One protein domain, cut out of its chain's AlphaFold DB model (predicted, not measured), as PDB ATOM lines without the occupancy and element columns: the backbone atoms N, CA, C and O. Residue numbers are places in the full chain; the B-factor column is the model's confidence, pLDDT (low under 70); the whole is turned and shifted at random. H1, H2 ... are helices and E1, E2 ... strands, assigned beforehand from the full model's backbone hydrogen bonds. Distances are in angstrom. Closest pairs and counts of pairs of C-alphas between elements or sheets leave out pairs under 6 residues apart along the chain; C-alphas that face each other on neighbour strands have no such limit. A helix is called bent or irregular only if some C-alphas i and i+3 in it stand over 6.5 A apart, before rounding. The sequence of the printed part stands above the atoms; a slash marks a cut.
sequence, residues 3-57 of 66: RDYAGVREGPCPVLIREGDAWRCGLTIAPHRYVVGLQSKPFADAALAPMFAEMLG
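This is residues 3 to 57 of the 66 residues of an uncharacterized protein of Bosea sp. PAMC 26642 (UniProt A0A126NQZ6). A small domain in which a winding stretch, residues 26 to 41, makes much of the middle, with the one long helix H2 packed along one side of it, touching residues 28 to 31. The two-stranded hairpin of E1 and E2 extends away from this body, and the short helix H1 packs on residues 34 and 35 of the winding stretch. The printed part has 55 residues, with two named helices and two named strands in the order H1, E1, E2, H2; the sheet is E1 - E2, antiparallel. The class is mixed, helices and strands, with under half of the printed residues in named elements. The whole is compact, with a radius of gyration of the C-alphas of 11.0 A, and rounded, spanning 26 by 24 by 20 A.

H1, residues 3 to 6, begins at C-alpha 3 at (-6.140, 11.260, 195.473) and is 5.0 A long from first to last C-alpha. E1, residues 16 to 19, begins at C-alpha 16 at (-6.059, 11.263, 204.888) and measures 9.8 A. E2, residues 22 to 25, measures 10.2 A. H2, residues 42 to 55, measures 19.9 A and ends at C-alpha 55 at (6.822, 13.160, 195.200). H2 is neither bent nor irregular, but only just: C-alphas 47 and 50 are 6.5 A apart.

E1 and E2 form a hairpin of antiparallel neighbours, with 138 degrees between their N-to-C directions. The C-alphas of Arg 18 and Trp 23 face each other at 4.7 A, and those of Leu 16 and Cys 25 at 5.1 A. N 24 and O 17 are within hydrogen-bond range at 2.8 A, and so are N 17 and O 24 at 2.9 A. H1 and E2 are apart. H1 and H2 are apart, and E1 and H2 are apart. In H2, 6 of 10 pairs of O i and N i+4 are within hydrogen-bond range; H1 is too short for such a pair, and its one pair of O i and N i+3 is within range.

The two C-alphas farthest apart are those of Asp 21 and Gly 37, at 30.4 A; the C-alphas of Arg 3 and Gly 57, the first and last printed, are 14.7 A apart. The printed part has no cut. The link from E1 to E2 is tight, the link from H1 to E1 is short with 9 residues, and the link from E2 to H2 is long with 16 residues. The mean pLDDT of the printed part is 84.5, and residues 9 and 57 are under 70.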
ATOM      1  N   ARG A   3      -4.810  11.705 195.911       75.62
ATOM      2  CA  ARG A   3      -6.140  11.260 195.473       75.62
ATOM      3  C   ARG A   3      -6.153  10.507 194.141       75.62
ATOM      4  O   ARG A   3      -6.938   9.575 193.991       75.62
ATOM      5  N   ASP A   4      -5.271  10.873 193.213       77.06
ATOM      6  CA  ASP A   4      -5.173  10.245 191.890       77.06
ATOM      7  C   ASP A   4      -4.776   8.771 192.019       77.06
ATOM      8  O   ASP A   4      -5.299   7.914 191.312       77.06
ATOM      9  N   TYR A   5      -3.920   8.460 192.996       74.88
ATOM     10  CA  TYR A   5      -3.501   7.092 193.301       74.88
ATOM     11  C   TYR A   5      -4.594   6.267 193.987       74.88
ATOM     12  O   TYR A   5      -4.602   5.044 193.861       74.88
ATOM     13  N   ALA A   6      -5.515   6.936 194.685       71.62
ATOM     14  CA  ALA A   6      -6.679   6.323 195.319       71.62
ATOM     15  C   ALA A   6      -7.911   6.261 194.395       71.62
ATOM     16  O   ALA A   6      -8.930   5.690 194.774       71.62
ATOM     17  N   GLY A   7      -7.842   6.850 193.195       72.38
ATOM     18  CA  GLY A   7      -8.931   6.836 192.216       72.38
ATOM     19  C   GLY A   7     -10.142   7.708 192.577       72.38
ATOM     20  O   GLY A   7     -11.225   7.478 192.042       72.38
ATOM     21  N   VAL A   8      -9.993   8.703 193.461       70.44
ATOM     22  CA  VAL A   8     -11.116   9.526 193.958       70.44
ATOM     23  C   VAL A   8     -11.050  10.960 193.440       70.44
ATOM     24  O   VAL A   8     -10.032  11.636 193.585       70.44
ATOM     25  N   ARG A   9     -12.171  11.454 192.893       67.12
ATOM     26  CA  ARG A   9     -12.271  12.790 192.273       67.12
ATOM     27  C   ARG A   9     -12.951  13.864 193.136       67.12
ATOM     28  O   ARG A   9     -12.644  15.032 192.952       67.12
ATOM     29  N   GLU A  10     -13.799  13.496 194.100       73.50
ATOM     30  CA  GLU A  10     -14.614  14.440 194.898       73.50
ATOM     31  C   GLU A  10     -14.551  14.147 196.413       73.50
ATOM     32  O   GLU A  10     -14.176  13.045 196.808       73.50
ATOM     33  N   GLY A  11     -14.869  15.135 197.267       71.69
ATOM     34  CA  GLY A  11     -14.890  15.015 198.743       71.69
ATOM     35  C   GLY A  11     -13.533  15.238 199.436       71.69
ATOM     36  O   GLY A  11     -12.602  15.690 198.778       71.69
ATOM     37  N   PRO A  12     -13.379  14.952 200.742       72.56
ATOM     38  CA  PRO A  12     -12.076  14.930 201.423       72.56
ATOM     39  C   PRO A  12     -11.131  13.866 200.843       72.56
ATOM     40  O   PRO A  12     -11.583  12.881 200.258       72.56
ATOM     41  N   CYS A  13      -9.815  14.042 200.986       79.44
ATOM     42  CA  CYS A  13      -8.853  13.055 200.501       79.44
ATOM     43  C   CYS A  13      -9.031  11.705 201.232       79.44
ATOM     44  O   CYS A  13      -8.875  11.650 202.451       79.44
ATOM     45  N   PRO A  14      -9.304  10.592 200.522       79.44
ATOM     46  CA  PRO A  14      -9.616   9.301 201.150       79.44
ATOM     47  C   PRO A  14      -8.396   8.640 201.796       79.44
ATOM     48  O   PRO A  14      -8.535   7.678 202.545       79.44
ATOM     49  N   VAL A  15      -7.194   9.129 201.477       86.75
ATOM     50  CA  VAL A  15      -5.952   8.649 202.081       86.75
ATOM     51  C   VAL A  15      -5.556   9.475 203.299       86.75
ATOM     52  O   VAL A  15      -4.517   9.202 203.885       86.75
ATOM     53  N   LEU A  16      -6.327  10.497 203.679       84.25
ATOM     54  CA  LEU A  16      -6.059  11.263 204.888       84.25
ATOM     55  C   LEU A  16      -6.392  10.405 206.111       84.25
ATOM     56  O   LEU A  16      -7.522   9.948 206.274       84.25
ATOM     57  N   ILE A  17      -5.405  10.189 206.976       85.56
ATOM     58  CA  ILE A  17      -5.581   9.446 208.224       85.56
ATOM     59  C   ILE A  17      -5.233  10.321 209.420       85.56
ATOM     60  O   ILE A  17      -4.357  11.182 209.337       85.56
ATOM     61  N   ARG A  18      -5.911  10.078 210.543       84.50
ATOM     62  CA  ARG A  18      -5.612  10.722 211.820       84.50
ATOM     63  C   ARG A  18      -4.691   9.821 212.641       84.50
ATOM     64  O   ARG A  18      -5.085   8.718 213.010       84.50
ATOM     65  N   GLU A  19      -3.489  10.300 212.939       81.31
ATOM     66  CA  GLU A  19      -2.562   9.677 213.889       81.31
ATOM     67  C   GLU A  19      -2.440  10.586 215.116       81.31
ATOM     68  O   GLU A  19      -1.754  11.609 215.091       81.31
ATOM     69  N   GLY A  20      -3.161  10.238 216.188       84.31
ATOM     70  CA  GLY A  20      -3.290  11.094 217.369       84.31
ATOM     71  C   GLY A  20      -3.980  12.418 217.025       84.31
ATOM     72  O   GLY A  20      -5.133  12.433 216.586       84.31
ATOM     73  N   ASP A  21      -3.257  13.522 217.197       83.25
ATOM     74  CA  ASP A  21      -3.744  14.878 216.916       83.25
ATOM     75  C   ASP A  21      -3.283  15.430 215.560       83.25
ATOM     76  O   ASP A  21      -3.583  16.573 215.226       83.25
ATOM     77  N   ALA A  22      -2.575  14.628 214.756       79.00
ATOM     78  CA  ALA A  22      -2.073  15.039 213.450       79.00
ATOM     79  C   ALA A  22      -2.786  14.316 212.299       79.00
ATOM     80  O   ALA A  22      -3.017  13.104 212.342       79.00
ATOM     81  N   TRP A  23      -3.061  15.056 211.225       80.81
ATOM     82  CA  TRP A  23      -3.497  14.495 209.949       80.81
ATOM     83  C   TRP A  23      -2.296  14.155 209.066       80.81
ATOM     84  O   TRP A  23      -1.377  14.960 208.891       80.81
ATOM     85  N   ARG A  24      -2.292  12.948 208.495       81.88
ATOM     86  CA  ARG A  24      -1.182  12.424 207.688       81.88
ATOM     87  C   ARG A  24      -1.676  11.771 206.405       81.88
ATOM     88  O   ARG A  24      -2.825  11.356 206.296       81.88
ATOM     89  N   CYS A  25      -0.782  11.677 205.423       85.50
ATOM     90  CA  CYS A  25      -1.054  10.977 204.174       85.50
ATOM     91  C   CYS A  25      -0.848   9.469 204.355       85.50
ATOM     92  O   CYS A  25       0.255   9.010 204.637       85.50
ATOM     93  N   GLY A  26      -1.879   8.675 204.109       88.56
ATOM     94  CA  GLY A  26      -1.814   7.218 204.136       88.56
ATOM     95  C   GLY A  26      -0.841   6.634 203.107       88.56
ATOM     96  O   GLY A  26      -0.283   5.568 203.351       88.56
ATOM     97  N   LEU A  27      -0.562   7.342 202.002       89.44
ATOM     98  CA  LEU A  27       0.436   6.919 201.007       89.44
ATOM     99  C   LEU A  27       1.880   7.019 201.507       89.44
ATOM    100  O   LEU A  27       2.738   6.307 201.000       89.44
ATOM    101  N   THR A  28       2.157   7.868 202.499       88.06
ATOM    102  CA  THR A  28       3.499   7.988 203.093       88.06
ATOM    103  C   THR A  28       3.700   7.036 204.272       88.06
ATOM    104  O   THR A  28       4.712   7.126 204.958       88.06
ATOM    105  N   ILE A  29       2.724   6.165 204.553       89.25
ATOM    106  CA  ILE A  29       2.731   5.249 205.703       89.25
ATOM    107  C   ILE A  29       2.481   3.815 205.237       89.25
ATOM    108  O   ILE A  29       3.307   2.941 205.469       89.25
ATOM    109  N   ALA A  30       1.353   3.581 204.565       92.00
ATOM    110  CA  ALA A  30       0.931   2.263 204.100       92.00
ATOM    111  C   ALA A  30       0.271   2.342 202.709       92.00
ATOM    112  O   ALA A  30      -0.939   2.105 202.581       92.00
ATOM    113  N   PRO A  31       1.020   2.716 201.653       91.44
ATOM    114  CA  PRO A  31       0.471   2.897 200.311       91.44
ATOM    115  C   PRO A  31      -0.249   1.664 199.751       91.44
ATOM    116  O   PRO A  31      -1.209   1.838 198.995       91.44
ATOM    117  N   HIS A  32       0.109   0.437 200.155       94.25
ATOM    118  CA  HIS A  32      -0.596  -0.777 199.717       94.25
ATOM    119  C   HIS A  32      -2.109  -0.741 199.981       94.25
ATOM    120  O   HIS A  32      -2.874  -1.364 199.250       94.25
ATOM    121  N   ARG A  33      -2.560  -0.005 201.004       91.62
ATOM    122  CA  ARG A  33      -3.980   0.077 201.384       91.62
ATOM    123  C   ARG A  33      -4.811   0.950 200.451       91.62
ATOM    124  O   ARG A  33      -6.029   0.805 200.421       91.62
ATOM    125  N   TYR A  34      -4.166   1.853 199.719       88.56
ATOM    126  CA  TYR A  34      -4.844   2.918 198.981       88.56
ATOM    127  C   TYR A  34      -4.578   2.872 197.480       88.56
ATOM    128  O   TYR A  34      -5.401   3.346 196.704       88.56
ATOM    129  N   VAL A  35      -3.448   2.299 197.061       87.44
ATOM    130  CA  VAL A  35      -3.078   2.198 195.647       87.44
ATOM    131  C   VAL A  35      -3.671   0.933 195.036       87.44
ATOM    132  O   VAL A  35      -3.420  -0.187 195.493       87.44
ATOM    133  N   VAL A  36      -4.423   1.109 193.950       84.31
ATOM    134  CA  VAL A  36      -4.990  -0.003 193.181       84.31
ATOM    135  C   VAL A  36      -3.874  -0.912 192.653       84.31
ATOM    136  O   VAL A  36      -2.944  -0.457 191.994       84.31
ATOM    137  N   GLY A  37      -3.973  -2.213 192.935       87.81
ATOM    138  CA  GLY A  37      -3.006  -3.226 192.501       87.81
ATOM    139  C   GLY A  37      -1.903  -3.530 193.520       87.81
ATOM    140  O   GLY A  37      -1.077  -4.416 193.274       87.81
ATOM    141  N   LEU A  38      -1.894  -2.844 194.667       89.88
ATOM    142  CA  LEU A  38      -0.940  -3.086 195.749       89.88
ATOM    143  C   LEU A  38      -1.558  -3.727 196.994       89.88
ATOM    144  O   LEU A  38      -0.806  -4.122 197.872       89.88
ATOM    145  N   GLN A  39      -2.878  -3.921 197.060       91.06
ATOM    146  CA  GLN A  39      -3.576  -4.378 198.275       91.06
ATOM    147  C   GLN A  39      -3.057  -5.708 198.844       91.06
ATOM    148  O   GLN A  39      -3.088  -5.916 200.053       91.06
ATOM    149  N   SER A  40      -2.539  -6.599 197.995       93.38
ATOM    150  CA  SER A  40      -1.934  -7.878 198.396       93.38
ATOM    151  C   SER A  40      -0.423  -7.807 198.664       93.38
ATOM    152  O   SER A  40       0.213  -8.839 198.877       93.38
ATOM    153  N   LYS A  41       0.177  -6.612 198.636       94.38
ATOM    154  CA  LYS A  41       1.630  -6.382 198.691       94.38
ATOM    155  C   LYS A  41       2.015  -5.421 199.826       94.38
ATOM    156  O   LYS A  41       2.599  -4.374 199.552       94.38
ATOM    157  N   PRO A  42       1.762  -5.763 201.104       94.06
ATOM    158  CA  PRO A  42       2.133  -4.899 202.232       94.06
ATOM    159  C   PRO A  42       3.645  -4.633 202.305       94.06
ATOM    160  O   PRO A  42       4.080  -3.576 202.743       94.06
ATOM    161  N   PHE A  43       4.466  -5.556 201.798       94.75
ATOM    162  CA  PHE A  43       5.918  -5.386 201.710       94.75
ATOM    163  C   PHE A  43       6.354  -4.245 200.773       94.75
ATOM    164  O   PHE A  43       7.482  -3.773 200.880       94.75
ATOM    165  N   ALA A  44       5.488  -3.795 199.856       93.25
ATOM    166  CA  ALA A  44       5.799  -2.694 198.948       93.25
ATOM    167  C   ALA A  44       5.845  -1.335 199.670       93.25
ATOM    168  O   ALA A  44       6.454  -0.398 199.155       93.25
ATOM    169  N   ASP A  45       5.259  -1.231 200.867       94.38
ATOM    170  CA  ASP A  45       5.217   0.012 201.640       94.38
ATOM    171  C   ASP A  45       6.609   0.572 201.921       94.38
ATOM    172  O   ASP A  45       6.830   1.765 201.742       94.38
ATOM    173  N   ALA A  46       7.566  -0.285 202.290       93.69
ATOM    174  CA  ALA A  46       8.923   0.140 202.635       93.69
ATOM    175  C   ALA A  46       9.643   0.843 201.472       93.69
ATOM    176  O   ALA A  46      10.451   1.740 201.698       93.69
ATOM    177  N   ALA A  47       9.335   0.452 200.232       93.62
ATOM    178  CA  ALA A  47       9.898   1.071 199.038       93.62
ATOM    179  C   ALA A  47       9.085   2.290 198.582       93.62
ATOM    180  O   ALA A  47       9.652   3.294 198.163       93.62
ATOM    181  N   LEU A  48       7.755   2.217 198.662       92.50
ATOM    182  CA  LEU A  48       6.872   3.211 198.051       92.50
ATOM    183  C   LEU A  48       6.542   4.391 198.965       92.50
ATOM    184  O   LEU A  48       6.386   5.503 198.472       92.50
ATOM    185  N   ALA A  49       6.451   4.182 200.277       90.56
ATOM    186  CA  ALA A  49       6.192   5.256 201.233       90.56
ATOM    187  C   ALA A  49       7.205   6.418 201.131       90.56
ATOM    188  O   ALA A  49       6.752   7.563 201.040       90.56
ATOM    189  N   PRO A  50       8.538   6.185 201.075       89.69
ATOM    190  CA  PRO A  50       9.495   7.277 200.892       89.69
ATOM    191  C   PRO A  50       9.368   7.944 199.516       89.69
ATOM    192  O   PRO A  50       9.450   9.167 199.438       89.69
ATOM    193  N   MET A  51       9.077   7.183 198.453       89.50
ATOM    194  CA  MET A  51       8.839   7.751 197.118       89.50
ATOM    195  C   MET A  51       7.626   8.688 197.109       89.50
ATOM    196  O   MET A  51       7.692   9.785 196.563       89.50
ATOM    197  N   PHE A  52       6.518   8.289 197.743       87.75
ATOM    198  CA  PHE A  52       5.347   9.154 197.877       87.75
ATOM    199  C   PHE A  52       5.635  10.384 198.738       87.75
ATOM    200  O   PHE A  52       5.131  11.458 198.425       87.75
ATOM    201  N   ALA A  53       6.441  10.254 199.794       84.31
ATOM    202  CA  ALA A  53       6.831  11.391 200.625       84.31
ATOM    203  C   ALA A  53       7.648  12.424 199.831       84.31
ATOM    204  O   ALA A  53       7.396  13.621 199.954       84.31
ATOM    205  N   GLU A  54       8.570  11.961 198.983       84.44
ATOM    206  CA  GLU A  54       9.359  12.811 198.088       84.44
ATOM    207  C   GLU A  54       8.483  13.463 197.007       84.44
ATOM    208  O   GLU A  54       8.478  14.684 196.860       84.44
ATOM    209  N   MET A  55       7.673  12.672 196.294       80.38
ATOM    210  CA  MET A  55       6.822  13.160 195.200       80.38
ATOM    211  C   MET A  55       5.753  14.157 195.649       80.38
ATOM    212  O   MET A  55       5.400  15.068 194.901       80.38
ATOM    213  N   LEU A  56       5.191  13.968 196.843       75.25
ATOM    214  CA  LEU A  56       4.178  14.867 197.400       75.25
ATOM    215  C   LEU A  56       4.803  16.101 198.064       75.25
ATOM    216  O   LEU A  56       4.076  16.964 198.553       75.25
ATOM    217  N   GLY A  57       6.134  16.190 198.077       67.56
ATOM    218  CA  GLY A  57       6.901  17.342 198.527       67.56
ATOM    219  C   GLY A  57       6.927  17.560 200.037       67.56
ATOM    220  O   GLY A  57       7.760  18.336 200.491       67.56
TER     221      GLY A  57